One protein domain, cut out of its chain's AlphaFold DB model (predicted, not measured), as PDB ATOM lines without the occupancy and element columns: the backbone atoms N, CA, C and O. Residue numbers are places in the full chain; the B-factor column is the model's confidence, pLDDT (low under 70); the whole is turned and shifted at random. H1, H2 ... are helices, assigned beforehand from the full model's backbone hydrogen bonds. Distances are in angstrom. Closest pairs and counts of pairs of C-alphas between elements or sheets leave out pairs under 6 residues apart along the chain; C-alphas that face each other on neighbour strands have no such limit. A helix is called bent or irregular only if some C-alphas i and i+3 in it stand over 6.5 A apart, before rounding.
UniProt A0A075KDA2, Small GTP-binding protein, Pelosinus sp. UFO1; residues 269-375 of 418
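Overview. This is residues 269 to 375 of the 418 residues of the protein "Small GTP-binding protein" of Pelosinus sp. UFO1 (UniProt A0A075KDA2). This is a long, thin helical hairpin: the bent helix H2 runs one way, and H3 and then H4 return alongside it, H3 by arm H2b and H4 by arm H2a. Short H1 is set crosswise near the start of H2. The printed part has 107 residues with four named helices, H1, H2, H3, H4 in chain order, and no named strand: all helix. It is extended, a rod spanning 68 by 20 by 18 A, with a radius of gyration of the C-alphas of 20.9 A.

Arrangement. Start at H1, residues 269 to 274, close to but not clearly touching H2a, residues 278 to 312; their closest C-alphas, Leu 274 and Thr 280, are 5.5 A apart, and their lines are about perpendicular at 80 degrees. H2, residues 278 to 329, was assigned as one helix by its hydrogen bonds but is bent: C-alphas 312 and 315 are 6.8 A apart. Its arm H2b, residues 315 to 329, is irregular, with C-alphas 316 and 319 6.7 A apart, and has a steep tilt of 45 degrees to H2a. H2b, with residues 322 to 327 alone, touches H3, residues 333 to 340, in a hairpin; the closest C-alphas, Gln 323 and Val 340, are 5.9 A apart. H3 touches H4, residues 345 to 373, only at the corner, the closest C-alphas, Val 339 and Leu 345, being 4.9 A apart. At Gly 301 and Ile 360, closest C-alphas at 5.2 A, H4 touches H2a, opposite ways at a shallow tilt of 27 degrees. Every O i to N i+4 pair is within hydrogen-bond range in H1 and H3, against 26 of 31 in H2a, 9 of 11 in H2b and 18 of 25 in H4.

Along the chain. Find C-alpha 278 at (239.657, 325.853, 425.364); H2a runs 45.0 A from there, and H2b 20.8 A. H4 runs 37.8 A to C-alpha 373 at (256.016, 313.791, 418.113), with a kink of 26 degrees near residue 360.

Size, cuts and confidence. The farthest C-alphas, Glu 277 and Pro 331, are 67.9 A apart. The printed part has no cut, its three links are tight, and pLDDT is under 70 at residues 269 to 276.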
ATOM      1  N   GLU A 269     242.644 313.174 414.456       58.91
ATOM      2  CA  GLU A 269     242.026 314.462 414.118       58.91
ATOM      3  C   GLU A 269     240.931 314.864 415.115       58.91
ATOM      4  O   GLU A 269     240.836 316.032 415.500       58.91
ATOM      5  N   LYS A 270     240.187 313.882 415.650       59.88
ATOM      6  CA  LYS A 270     239.276 314.089 416.791       59.88
ATOM      7  C   LYS A 270     240.042 314.553 418.030       59.88
ATOM      8  O   LYS A 270     239.666 315.549 418.645       59.88
ATOM      9  N   LEU A 271     241.157 313.889 418.346       61.69
ATOM     10  CA  LEU A 271     242.088 314.322 419.395       61.69
ATOM     11  C   LEU A 271     242.671 315.709 419.093       61.69
ATOM     12  O   LEU A 271     242.785 316.544 419.988       61.69
ATOM     13  N   GLY A 272     242.986 315.995 417.829       62.62
ATOM     14  CA  GLY A 272     243.457 317.303 417.372       62.62
ATOM     15  C   GLY A 272     242.470 318.442 417.615       62.62
ATOM     16  O   GLY A 272     242.880 319.516 418.044       62.62
ATOM     17  N   ARG A 273     241.173 318.218 417.390       67.69
ATOM     18  CA  ARG A 273     240.128 319.218 417.650       67.69
ATOM     19  C   ARG A 273     239.885 319.413 419.146       67.69
ATOM     20  O   ARG A 273     239.905 320.545 419.624       67.69
ATOM     21  N   LEU A 274     239.756 318.314 419.889       69.25
ATOM     22  CA  LEU A 274     239.555 318.337 421.342       69.25
ATOM     23  C   LEU A 274     240.709 319.032 422.079       69.25
ATOM     24  O   LEU A 274     240.489 319.686 423.092       69.25
ATOM     25  N   THR A 275     241.932 318.938 421.556       69.56
ATOM     26  CA  THR A 275     243.115 319.595 422.138       69.56
ATOM     27  C   THR A 275     243.275 321.066 421.749       69.56
ATOM     28  O   THR A 275     244.197 321.702 422.244       69.56
ATOM     29  N   ARG A 276     242.411 321.625 420.891       66.88
ATOM     30  CA  ARG A 276     242.453 323.039 420.462       66.88
ATOM     31  C   ARG A 276     241.309 323.885 421.016       66.88
ATOM     32  O   ARG A 276     241.449 325.100 421.098       66.88
ATOM     33  N   GLU A 277     240.183 323.275 421.376       78.00
ATOM     34  CA  GLU A 277     239.060 323.989 421.988       78.00
ATOM     35  C   GLU A 277     239.370 324.270 423.477       78.00
ATOM     36  O   GLU A 277     239.733 323.341 424.194       78.00
ATOM     37  N   PRO A 278     239.245 325.512 423.994       72.25
ATOM     38  CA  PRO A 278     239.657 325.853 425.364       72.25
ATOM     39  C   PRO A 278     238.981 325.020 426.464       72.25
ATOM     40  O   PRO A 278     239.617 324.684 427.461       72.25
ATOM     41  N   ALA A 279     237.708 324.658 426.272       78.19
ATOM     42  CA  ALA A 279     236.926 323.903 427.249       78.19
ATOM     43  C   ALA A 279     237.367 322.434 427.377       78.19
ATOM     44  O   ALA A 279     237.295 321.872 428.465       78.19
ATOM     45  N   THR A 280     237.841 321.816 426.292       80.25
ATOM     46  CA  THR A 280     238.291 320.411 426.276       80.25
ATOM     47  C   THR A 280     239.812 320.290 426.340       80.25
ATOM     48  O   THR A 280     240.337 319.364 426.953       80.25
ATOM     49  N   GLY A 281     240.537 321.254 425.778       77.31
ATOM     50  CA  GLY A 281     241.993 321.276 425.724       77.31
ATOM     51  C   GLY A 281     242.644 321.527 427.081       77.31
ATOM     52  O   GLY A 281     243.658 320.899 427.375       77.31
ATOM     53  N   LEU A 282     242.054 322.377 427.934       79.06
ATOM     54  CA  LEU A 282     242.590 322.662 429.272       79.06
ATOM     55  C   LEU A 282     242.474 321.454 430.230       79.06
ATOM     56  O   LEU A 282     243.469 321.119 430.870       79.06
ATOM     57  N   PRO A 283     241.342 320.719 430.292       84.12
ATOM     58  CA  PRO A 283     241.278 319.457 431.035       84.12
ATOM     59  C   PRO A 283     242.248 318.394 430.510       84.12
ATOM     60  O   PRO A 283     242.915 317.729 431.301       84.12
ATOM     61  N   ILE A 284     242.373 318.255 429.184       83.69
ATOM     62  CA  ILE A 284     243.336 317.321 428.581       83.69
ATOM     63  C   ILE A 284     244.769 317.711 428.958       83.69
ATOM     64  O   ILE A 284     245.574 316.835 429.254       83.69
ATOM     65  N   LEU A 285     245.078 319.007 429.019       79.81
ATOM     66  CA  LEU A 285     246.365 319.499 429.502       79.81
ATOM     67  C   LEU A 285     246.639 319.086 430.943       79.81
ATOM     68  O   LEU A 285     247.696 318.523 431.221       79.81
ATOM     69  N   CYS A 286     245.691 319.305 431.851       83.06
ATOM     70  CA  CYS A 286     245.843 318.870 433.236       83.06
ATOM     71  C   CYS A 286     246.074 317.356 433.332       83.06
ATOM     72  O   CYS A 286     246.940 316.927 434.090       83.06
ATOM     73  N   LEU A 287     245.367 316.552 432.529       87.44
ATOM     74  CA  LEU A 287     245.566 315.101 432.480       87.44
ATOM     75  C   LEU A 287     246.955 314.727 431.954       87.44
ATOM     76  O   LEU A 287     247.625 313.894 432.556       87.44
ATOM     77  N   VAL A 288     247.417 315.350 430.869       85.50
ATOM     78  CA  VAL A 288     248.739 315.084 430.284       85.50
ATOM     79  C   VAL A 288     249.861 315.470 431.246       85.50
ATOM     80  O   VAL A 288     250.799 314.698 431.430       85.50
ATOM     81  N   LEU A 289     249.762 316.624 431.910       82.56
ATOM     82  CA  LEU A 289     250.741 317.037 432.918       82.56
ATOM     83  C   LEU A 289     250.712 316.110 434.137       82.56
ATOM     84  O   LEU A 289     251.762 315.737 434.656       82.56
ATOM     85  N   PHE A 290     249.522 315.694 434.574       85.25
ATOM     86  CA  PHE A 290     249.374 314.802 435.717       85.25
ATOM     87  C   PHE A 290     249.918 313.396 435.434       85.25
ATOM     88  O   PHE A 290     250.705 312.870 436.216       85.25
ATOM     89  N   PHE A 291     249.541 312.777 434.316       88.88
ATOM     90  CA  PHE A 291     249.989 311.424 433.985       88.88
ATOM     91  C   PHE A 291     251.421 311.393 433.439       88.88
ATOM     92  O   PHE A 291     252.208 310.540 433.839       88.88
ATOM     93  N   GLY A 292     251.781 312.332 432.565       85.56
ATOM     94  CA  GLY A 292     253.111 312.402 431.967       85.56
ATOM     95  C   GLY A 292     254.160 312.913 432.950       85.56
ATOM     96  O   GLY A 292     255.106 312.207 433.277       85.56
ATOM     97  N   ILE A 293     254.004 314.136 433.458       83.94
ATOM     98  CA  ILE A 293     255.048 314.746 434.292       83.94
ATOM     99  C   ILE A 293     254.967 314.231 435.733       83.94
ATOM    100  O   ILE A 293     255.956 313.734 436.264       83.94
ATOM    101  N   TYR A 294     253.806 314.307 436.385       84.94
ATOM    102  CA  TYR A 294     253.724 313.965 437.811       84.94
ATOM    103  C   TYR A 294     253.814 312.452 438.081       84.94
ATOM    104  O   TYR A 294     254.644 312.018 438.881       84.94
ATOM    105  N   GLN A 295     252.995 311.629 437.418       90.94
ATOM    106  CA  GLN A 295     253.001 310.179 437.649       90.94
ATOM    107  C   GLN A 295     254.232 309.508 437.032       90.94
ATOM    108  O   GLN A 295     254.947 308.793 437.731       90.94
ATOM    109  N   PHE A 296     254.504 309.734 435.743       91.81
ATOM    110  CA  PHE A 296     255.576 309.010 435.065       91.81
ATOM    111  C   PHE A 296     256.970 309.562 435.392       91.81
ATOM    112  O   PHE A 296     257.811 308.814 435.878       91.81
ATOM    113  N   VAL A 297     257.236 310.858 435.206       88.75
ATOM    114  CA  VAL A 297     258.568 311.409 435.535       88.75
ATOM    115  C   VAL A 297     258.777 311.475 437.051       88.75
ATOM    116  O   VAL A 297     259.811 311.042 437.553       88.75
ATOM    117  N   GLY A 298     257.784 311.967 437.796       87.56
ATOM    118  CA  GLY A 298     257.872 312.127 439.247       87.56
ATOM    119  C   GLY A 298     257.843 310.804 440.013       87.56
ATOM    120  O   GLY A 298     258.822 310.438 440.657       87.56
ATOM    121  N   ARG A 299     256.724 310.068 439.978       91.00
ATOM    122  CA  ARG A 299     256.582 308.853 440.807       91.00
ATOM    123  C   ARG A 299     257.349 307.656 440.263       91.00
ATOM    124  O   ARG A 299     257.951 306.932 441.050       91.00
ATOM    125  N   PHE A 300     257.310 307.429 438.952       93.12
ATOM    126  CA  PHE A 300     258.004 306.292 438.353       93.12
ATOM    127  C   PHE A 300     259.494 306.577 438.137       93.12
ATOM    128  O   PHE A 300     260.314 305.817 438.635       93.12
ATOM    129  N   GLY A 301     259.856 307.670 437.462       91.06
ATOM    130  CA  GLY A 301     261.250 308.029 437.188       91.06
ATOM    131  C   GLY A 301     262.031 308.376 438.454       91.06
ATOM    132  O   GLY A 301     262.949 307.653 438.830       91.06
ATOM    133  N   ALA A 302     261.656 309.469 439.123       88.81
ATOM    134  CA  ALA A 302     262.380 309.972 440.291       88.81
ATOM    135  C   ALA A 302     262.124 309.178 441.578       88.81
ATOM    136  O   ALA A 302     263.000 309.126 442.428       88.81
ATOM    137  N   GLY A 303     260.940 308.583 441.729       91.19
ATOM    138  CA  GLY A 303     260.639 307.692 442.847       91.19
ATOM    139  C   GLY A 303     261.176 306.290 442.586       91.19
ATOM    140  O   GLY A 303     262.299 305.959 442.942       91.19
ATOM    141  N   PHE A 304     260.370 305.462 441.921       93.31
ATOM    142  CA  PHE A 304     260.640 304.030 441.788       93.31
ATOM    143  C   PHE A 304     261.986 303.705 441.122       93.31
ATOM    144  O   PHE A 304     262.727 302.863 441.623       93.31
ATOM    145  N   LEU A 305     262.300 304.330 439.986       93.31
ATOM    146  CA  LEU A 305     263.431 303.930 439.152       93.31
ATOM    147  C   LEU A 305     264.767 304.367 439.765       93.31
ATOM    148  O   LEU A 305     265.695 303.562 439.820       93.31
ATOM    149  N   VAL A 306     264.847 305.592 440.293       93.69
ATOM    150  CA  VAL A 306     266.012 306.045 441.071       93.69
ATOM    151  C   VAL A 306     266.170 305.217 442.342       93.69
ATOM    152  O   VAL A 306     267.258 304.700 442.564       93.69
ATOM    153  N   ASP A 307     265.111 305.016 443.135       93.69
ATOM    154  CA  ASP A 307     265.205 304.232 444.375       93.69
ATOM    155  C   ASP A 307     265.658 302.793 444.109       93.69
ATOM    156  O   ASP A 307     266.448 302.231 444.872       93.69
ATOM    157  N   TYR A 308     265.187 302.192 443.015       93.50
ATOM    158  CA  TYR A 308     265.591 300.852 442.618       93.50
ATOM    159  C   TYR A 308     267.075 300.801 442.243       93.50
ATOM    160  O   TYR A 308     267.818 299.988 442.798       93.50
ATOM    161  N   ILE A 309     267.538 301.681 441.351       93.38
ATOM    162  CA  ILE A 309     268.947 301.691 440.936       93.38
ATOM    163  C   ILE A 309     269.846 302.044 442.125       93.38
ATOM    164  O   ILE A 309     270.881 301.412 442.323       93.38
ATOM    165  N   ASP A 310     269.456 303.008 442.948       92.88
ATOM    166  CA  ASP A 310     270.284 303.509 444.035       92.88
ATOM    167  C   ASP A 310     270.352 302.532 445.213       92.88
ATOM    168  O   ASP A 310     271.427 302.042 445.571       92.88
ATOM    169  N   ASN A 311     269.200 302.178 445.784       90.62
ATOM    170  CA  ASN A 311     269.142 301.392 447.016       90.62
ATOM    171  C   ASN A 311     269.220 299.885 446.770       90.62
ATOM    172  O   ASN A 311     269.679 299.160 447.651       90.62
ATOM    173  N   SER A 312     268.791 299.398 445.598       91.25
ATOM    174  CA  SER A 312     268.802 297.954 445.306       91.25
ATOM    175  C   SER A 312     270.038 297.508 444.530       91.25
ATOM    176  O   SER A 312     270.401 296.340 444.618       91.25
ATOM    177  N   ILE A 313     270.699 298.404 443.786       90.69
ATOM    178  CA  ILE A 313     271.851 298.045 442.943       90.69
ATOM    179  C   ILE A 313     273.123 298.766 443.398       90.69
ATOM    180  O   ILE A 313     274.127 298.125 443.720       90.69
ATOM    181  N   PHE A 314     273.100 300.098 443.434       90.81
ATOM    182  CA  PHE A 314     274.306 300.899 443.598       90.81
ATOM    183  C   PHE A 314     274.899 300.789 445.004       90.81
ATOM    184  O   PHE A 314     276.059 300.410 445.149       90.81
ATOM    185  N   VAL A 315     274.112 301.072 446.043       89.06
ATOM    186  CA  VAL A 315     274.552 300.999 447.444       89.06
ATOM    187  C   VAL A 315     274.961 299.580 447.874       89.06
ATOM    188  O   VAL A 315     276.024 299.461 448.485       89.06
ATOM    189  N   PRO A 316     274.192 298.510 447.584       91.31
ATOM    190  CA  PRO A 316     274.525 297.172 448.075       91.31
ATOM    191  C   PRO A 316     275.582 296.431 447.246       91.31
ATOM    192  O   PRO A 316     276.323 295.636 447.817       91.31
ATOM    193  N   TYR A 317     275.675 296.664 445.931       91.31
ATOM    194  CA  TYR A 317     276.561 295.877 445.063       91.31
ATOM    195  C   TYR A 317     277.686 296.707 444.449       91.31
ATOM    196  O   TYR A 317     278.856 296.350 444.586       91.31
ATOM    197  N   ILE A 318     277.364 297.824 443.791       90.75
ATOM    198  CA  ILE A 318     278.354 298.587 443.009       90.75
ATOM    199  C   ILE A 318     279.335 299.327 443.925       90.75
ATOM    200  O   ILE A 318     280.545 299.253 443.723       90.75
ATOM    201  N   ASN A 319     278.833 300.024 444.942       89.69
ATOM    202  CA  ASN A 319     279.662 300.836 445.825       89.69
ATOM    203  C   ASN A 319     280.678 299.987 446.623       89.69
ATOM    204  O   ASN A 319     281.860 300.329 446.593       89.69
ATOM    205  N   PRO A 320     280.305 298.847 447.242       90.81
ATOM    206  CA  PRO A 320     281.267 297.980 447.922       90.81
ATOM    207  C   PRO A 320     282.294 297.361 446.968       90.81
ATOM    208  O   PRO A 320     283.469 297.281 447.315       90.81
ATOM    209  N   LEU A 321     281.892 296.968 445.751       92.19
ATOM    210  CA  LEU A 321     282.818 296.444 444.738       92.19
ATOM    211  C   LEU A 321     283.898 297.463 444.372       92.19
ATOM    212  O   LEU A 321     285.084 297.134 444.337       92.19
ATOM    213  N   VAL A 322     283.496 298.709 444.123       89.50
ATOM    214  CA  VAL A 322     284.436 299.777 443.769       89.50
ATOM    215  C   VAL A 322     285.293 300.169 444.971       89.50
ATOM    216  O   VAL A 322     286.490 300.380 444.807       89.50
ATOM    217  N   GLN A 323     284.733 300.187 446.185       89.00
ATOM    218  CA  GLN A 323     285.502 300.384 447.416       89.00
ATOM    219  C   GLN A 323     286.596 299.326 447.581       89.00
ATOM    220  O   GLN A 323     287.753 299.687 447.780       89.00
ATOM    221  N   LEU A 324     286.264 298.040 447.431       89.88
ATOM    222  CA  LEU A 324     287.237 296.945 447.506       89.88
ATOM    223  C   LEU A 324     288.351 297.108 446.469       89.88
ATOM    224  O   LEU A 324     289.528 296.997 446.807       89.88
ATOM    225  N   PHE A 325     287.992 297.434 445.227       91.75
ATOM    226  CA  PHE A 325     288.966 297.666 444.163       91.75
ATOM    227  C   PHE A 325     289.888 298.854 444.480       91.75
ATOM    228  O   PHE A 325     291.106 298.755 444.353       91.75
ATOM    229  N   VAL A 326     289.338 299.975 444.955       89.19
ATOM    230  CA  VAL A 326     290.142 301.154 445.300       89.19
ATOM    231  C   VAL A 326     291.057 300.888 446.497       89.19
ATOM    232  O   VAL A 326     292.229 301.259 446.439       89.19
ATOM    233  N   TYR A 327     290.579 300.205 447.541       88.75
ATOM    234  CA  TYR A 327     291.409 299.844 448.697       88.75
ATOM    235  C   TYR A 327     292.523 298.854 448.347       88.75
ATOM    236  O   TYR A 327     293.580 298.884 448.971       88.75
ATOM    237  N   GLN A 328     292.315 298.004 447.339       91.06
ATOM    238  CA  GLN A 328     293.319 297.043 446.890       91.06
ATOM    239  C   GLN A 328     294.416 297.677 446.019       91.06
ATOM    240  O   GLN A 328     295.575 297.283 446.126       91.06
ATOM    241  N   PHE A 329     294.070 298.631 445.149       89.62
ATOM    242  CA  PHE A 329     295.002 299.167 444.144       89.62
ATOM    243  C   PHE A 329     295.585 300.548 444.476       89.62
ATOM    244  O   PHE A 329     296.632 300.900 443.933       89.62
ATOM    245  N   ILE A 330     294.949 301.341 445.345       88.69
ATOM    246  CA  ILE A 330     295.411 302.692 445.694       88.69
ATOM    247  C   ILE A 330     295.937 302.694 447.133       88.69
ATOM    248  O   ILE A 330     295.137 302.571 448.053       88.69
ATOM    249  N   PRO A 331     297.248 302.888 447.367       85.75
ATOM    250  CA  PRO A 331     297.821 302.821 448.714       85.75
ATOM    251  C   PRO A 331     297.653 304.112 449.538       85.75
ATOM    252  O   PRO A 331     297.810 304.082 450.755       85.75
ATOM    253  N   TRP A 332     297.356 305.255 448.909       91.69
ATOM    254  CA  TRP A 332     297.286 306.554 449.594       91.69
ATOM    255  C   TRP A 332     295.885 306.864 450.149       91.69
ATOM    256  O   TRP A 332     294.937 307.048 449.384       91.69
ATOM    257  N   GLU A 333     295.762 307.029 451.471       86.25
ATOM    258  CA  GLU A 333     294.480 307.271 452.167       86.25
ATOM    259  C   GLU A 333     293.729 308.527 451.689       86.25
ATOM    260  O   GLU A 333     292.501 308.529 451.545       86.25
ATOM    261  N   TRP A 334     294.450 309.610 451.385       88.88
ATOM    262  CA  TRP A 334     293.829 310.838 450.882       88.88
ATOM    263  C   TRP A 334     293.201 310.629 449.490       88.88
ATOM    264  O   TRP A 334     292.152 311.196 449.195       88.88
ATOM    265  N   MET A 335     293.779 309.760 448.650       86.31
ATOM    266  CA  MET A 335     293.204 309.412 447.346       86.31
ATOM    267  C   MET A 335     292.013 308.470 447.492       86.31
ATOM    268  O   MET A 335     290.999 308.660 446.825       86.31
ATOM    269  N   GLN A 336     292.098 307.486 448.388       88.00
ATOM    270  CA  GLN A 336     290.970 306.599 448.683       88.00
ATOM    271  C   GLN A 336     289.754 307.400 449.167       88.00
ATOM    272  O   GLN A 336     288.642 307.216 448.671       88.00
ATOM    273  N   SER A 337     289.965 308.344 450.091       87.00
ATOM    274  CA  SER A 337     288.898 309.204 450.614       87.00
ATOM    275  C   SER A 337     288.339 310.177 449.567       87.00
ATOM    276  O   SER A 337     287.131 310.415 449.556       87.00
ATOM    277  N   LEU A 338     289.166 310.668 448.637       90.00
ATOM    278  CA  LEU A 338     288.719 311.501 447.518       90.00
ATOM    279  C   LEU A 338     287.897 310.722 446.480       90.00
ATOM    280  O   LEU A 338     286.970 311.282 445.899       90.00
ATOM    281  N   VAL A 339     288.198 309.444 446.234       89.62
ATOM    282  CA  VAL A 339     287.506 308.650 445.204       89.62
ATOM    283  C   VAL A 339     286.263 307.953 445.764       89.62
ATOM    284  O   VAL A 339     285.170 308.166 445.248       89.62
ATOM    285  N   VAL A 340     286.405 307.166 446.834       90.00
ATOM    286  CA  VAL A 340     285.338 306.314 447.409       90.00
ATOM    287  C   VAL A 340     284.980 306.656 448.857       90.00
ATOM    288  O   VAL A 340     284.153 305.979 449.474       90.00
ATOM    289  N   GLY A 341     285.559 307.717 449.422       85.12
ATOM    290  CA  GLY A 341     285.186 308.186 450.754       85.12
ATOM    291  C   GLY A 341     283.728 308.643 450.838       85.12
ATOM    292  O   GLY A 341     282.990 308.688 449.851       85.12
ATOM    293  N   LYS A 342     283.303 309.035 452.043       81.94
ATOM    294  CA  LYS A 342     281.923 309.470 452.327       81.94
ATOM    295  C   LYS A 342     281.435 310.606 451.410       81.94
ATOM    296  O   LYS A 342     280.252 310.660 451.092       81.94
ATOM    297  N   TYR A 343     282.347 311.477 450.977       84.44
ATOM    298  CA  TYR A 343     282.103 312.567 450.024       84.44
ATOM    299  C   TYR A 343     282.932 312.404 448.741       84.44
ATOM    300  O   TYR A 343     283.267 313.386 448.085       84.44
ATOM    301  N   GLY A 344     283.314 311.167 448.418       87.12
ATOM    302  CA  GLY A 344     284.177 310.873 447.284       87.12
ATOM    303  C   GLY A 344     283.505 311.140 445.937       87.12
ATOM    304  O   GLY A 344     282.275 311.145 445.816       87.12
ATOM    305  N   LEU A 345     284.325 311.321 444.904       89.88
ATOM    306  CA  LEU A 345     283.882 311.544 443.527       89.88
ATOM    307  C   LEU A 345     282.974 310.422 443.014       89.88
ATOM    308  O   LEU A 345     282.021 310.699 442.295       89.88
ATOM    309  N   PHE A 346     283.237 309.169 443.385       90.56
ATOM    310  CA  PHE A 346     282.408 308.037 442.980       90.56
ATOM    311  C   PHE A 346     281.150 307.919 443.853       90.56
ATOM    312  O   PHE A 346     280.030 307.863 443.344       90.56
ATOM    313  N   THR A 347     281.318 307.954 445.176       87.12
ATOM    314  CA  THR A 347     280.223 307.760 446.140       87.12
ATOM    315  C   THR A 347     279.152 308.847 446.041       87.12
ATOM    316  O   THR A 347     277.967 308.562 446.215       87.12
ATOM    317  N   LEU A 348     279.563 310.090 445.763       89.38
ATOM    318  CA  LEU A 348     278.669 311.237 445.622       89.38
ATOM    319  C   LEU A 348     278.562 311.678 444.157       89.38
ATOM    320  O   LEU A 348     277.484 311.633 443.581       89.38
ATOM    321  N   GLY A 349     279.665 312.068 443.514       89.69
ATOM    322  CA  GLY A 349     279.618 312.653 442.166       89.69
ATOM    323  C   GLY A 349     278.990 311.723 441.124       89.69
ATOM    324  O   GLY A 349     277.998 312.080 440.486       89.69
ATOM    325  N   PHE A 350     279.524 310.508 440.990       92.69
ATOM    326  CA  PHE A 350     279.018 309.516 440.042       92.69
ATOM    327  C   PHE A 350     277.587 309.090 440.386       92.69
ATOM    328  O   PHE A 350     276.731 309.065 439.500       92.69
ATOM    329  N   ARG A 351     277.299 308.829 441.667       91.44
ATOM    330  CA  ARG A 351     275.949 308.493 442.141       91.44
ATOM    331  C   ARG A 351     274.928 309.562 441.745       91.44
ATOM    332  O   ARG A 351     273.934 309.260 441.095       91.44
ATOM    333  N   TYR A 352     275.178 310.827 442.063       90.00
ATOM    334  CA  TYR A 352     274.231 311.891 441.737       90.00
ATOM    335  C   TYR A 352     274.060 312.067 440.225       90.00
ATOM    336  O   TYR A 352     272.929 312.160 439.757       90.00
ATOM    337  N   ALA A 353     275.148 312.057 439.453       90.69
ATOM    338  CA  ALA A 353     275.075 312.255 438.009       90.69
ATOM    339  C   ALA A 353     274.360 311.100 437.283       90.69
ATOM    340  O   ALA A 353     273.435 311.333 436.504       90.69
ATOM    341  N   PHE A 354     274.768 309.857 437.543       91.25
ATOM    342  CA  PHE A 354     274.348 308.700 436.748       91.25
ATOM    343  C   PHE A 354     273.225 307.886 437.378       91.25
ATOM    344  O   PHE A 354     272.446 307.277 436.652       91.25
ATOM    345  N   ILE A 355     273.132 307.858 438.706       92.19
ATOM    346  CA  ILE A 355     272.136 307.039 439.408       92.19
ATOM    347  C   ILE A 355     270.881 307.850 439.704       92.19
ATOM    348  O   ILE A 355     269.779 307.340 439.546       92.19
ATOM    349  N   ILE A 356     271.035 309.120 440.084       89.44
ATOM    350  CA  ILE A 356     269.890 309.967 440.435       89.44
ATOM    351  C   ILE A 356     269.435 310.809 439.236       89.44
ATOM    352  O   ILE A 356     268.286 310.713 438.815       89.44
ATOM    353  N   ILE A 357     270.314 311.628 438.656       90.69
ATOM    354  CA  ILE A 357     269.913 312.619 437.644       90.69
ATOM    355  C   ILE A 357     269.591 311.960 436.297       90.69
ATOM    356  O   ILE A 357     268.546 312.251 435.715       90.69
ATOM    357  N   LEU A 358     270.457 311.074 435.792       91.00
ATOM    358  CA  LEU A 358     270.293 310.484 434.458       91.00
ATOM    359  C   LEU A 358     268.939 309.768 434.262       91.00
ATOM    360  O   LEU A 358     268.301 310.021 433.235       91.00
ATOM    361  N   PRO A 359     268.436 308.939 435.197       91.06
ATOM    362  CA  PRO A 359     267.117 308.322 435.054       91.06
ATOM    363  C   PRO A 359     265.955 309.319 435.004       91.06
ATOM    364  O   PRO A 359     265.040 309.180 434.184       91.06
ATOM    365  N   ILE A 360     266.004 310.357 435.843       90.00
ATOM    366  CA  ILE A 360     264.981 311.410 435.884       90.00
ATOM    367  C   ILE A 360     264.971 312.170 434.558       90.00
ATOM    368  O   ILE A 360     263.925 312.352 433.939       90.00
ATOM    369  N   VAL A 361     266.149 312.568 434.078       88.75
ATOM    370  CA  VAL A 361     266.293 313.300 432.817       88.75
ATOM    371  C   VAL A 361     265.859 312.435 431.630       88.75
ATOM    372  O   VAL A 361     265.153 312.918 430.748       88.75
ATOM    373  N   SER A 362     266.197 311.144 431.629       89.38
ATOM    374  CA  SER A 362     265.807 310.216 430.560       89.38
ATOM    375  C   SER A 362     264.292 310.034 430.482       89.38
ATOM    376  O   SER A 362     263.712 310.114 429.402       89.38
ATOM    377  N   THR A 363     263.627 309.836 431.625       90.44
ATOM    378  CA  THR A 363     262.160 309.712 431.672       90.44
ATOM    379  C   THR A 363     261.462 311.017 431.291       90.44
ATOM    380  O   THR A 363     260.462 310.979 430.573       90.44
ATOM    381  N   PHE A 364     262.011 312.169 431.687       86.75
ATOM    382  CA  PHE A 364     261.529 313.479 431.252       86.75
ATOM    383  C   PHE A 364     261.607 313.648 429.731       86.75
ATOM    384  O   PHE A 364     260.594 313.957 429.103       86.75
ATOM    385  N   PHE A 365     262.774 313.405 429.125       84.94
ATOM    386  CA  PHE A 365     262.944 313.539 427.677       84.94
ATOM    387  C   PHE A 365     262.124 312.521 426.890       84.94
ATOM    388  O   PHE A 365     261.620 312.858 425.825       84.94
ATOM    389  N   PHE A 366     261.921 311.316 427.421       89.31
ATOM    390  CA  PHE A 366     261.038 310.328 426.810       89.31
ATOM    391  C   PHE A 366     259.591 310.835 426.712       89.31
ATOM    392  O   PHE A 366     258.988 310.796 425.641       89.31
ATOM    393  N   VAL A 367     259.041 311.371 427.808       85.88
ATOM    394  CA  VAL A 367     257.695 311.969 427.793       85.88
ATOM    395  C   VAL A 367     257.658 313.198 426.888       85.88
ATOM    396  O   VAL A 367     256.713 313.360 426.121       85.88
ATOM    397  N   PHE A 368     258.682 314.050 426.946       82.12
ATOM    398  CA  PHE A 368     258.759 315.249 426.118       82.12
ATOM    399  C   PHE A 368     258.771 314.912 424.621       82.12
ATOM    400  O   PHE A 368     257.989 315.495 423.877       82.12
ATOM    401  N   ALA A 369     259.564 313.920 424.205       80.50
ATOM    402  CA  ALA A 369     259.609 313.436 422.828       80.50
ATOM    403  C   ALA A 369     258.235 312.930 422.365       80.50
ATOM    404  O   ALA A 369     257.762 313.323 421.307       80.50
ATOM    405  N   ILE A 370     257.519 312.161 423.196       83.19
ATOM    406  CA  ILE A 370     256.149 311.721 422.877       83.19
ATOM    407  C   ILE A 370     255.196 312.918 422.706       83.19
ATOM    408  O   ILE A 370     254.339 312.927 421.816       83.19
ATOM    409  N   LEU A 371     255.311 313.946 423.550       81.69
ATOM    410  CA  LEU A 371     254.483 315.155 423.453       81.69
ATOM    411  C   LEU A 371     254.824 316.015 422.228       81.69
ATOM    412  O   LEU A 371     253.936 316.665 421.663       81.69
ATOM    413  N   GLU A 372     256.085 316.015 421.815       77.31
ATOM    414  CA  GLU A 372     256.561 316.689 420.614       77.31
ATOM    415  C   GLU A 372     256.107 315.954 419.345       77.31
ATOM    416  O   GLU A 372     255.414 316.552 418.519       77.31
ATOM    417  N   ASP A 373     256.363 314.647 419.256       75.44
ATOM    418  CA  ASP A 373     256.016 313.791 418.113       75.44
ATOM    419  C   ASP A 373     254.499 313.673 417.909       75.44
ATOM    420  O   ASP A 373     254.001 313.640 416.783       75.44
ATOM    421  N   SER A 374     253.717 313.683 418.996       75.06
ATOM    422  CA  SER A 374     252.248 313.730 418.914       75.06
ATOM    423  C   SER A 374     251.708 315.077 418.409       75.06
ATOM    424  O   SER A 374     250.506 315.219 418.141       75.06
ATOM    425  N   GLY A 375     252.573 316.089 418.282       71.06
ATOM    426  CA  GLY A 375     252.219 317.452 417.913       71.06
ATOM    427  C   GLY A 375     251.377 318.154 418.978       71.06
ATOM    428  O   GLY A 375     250.643 319.090 418.647       71.06
TER     429      GLY A 375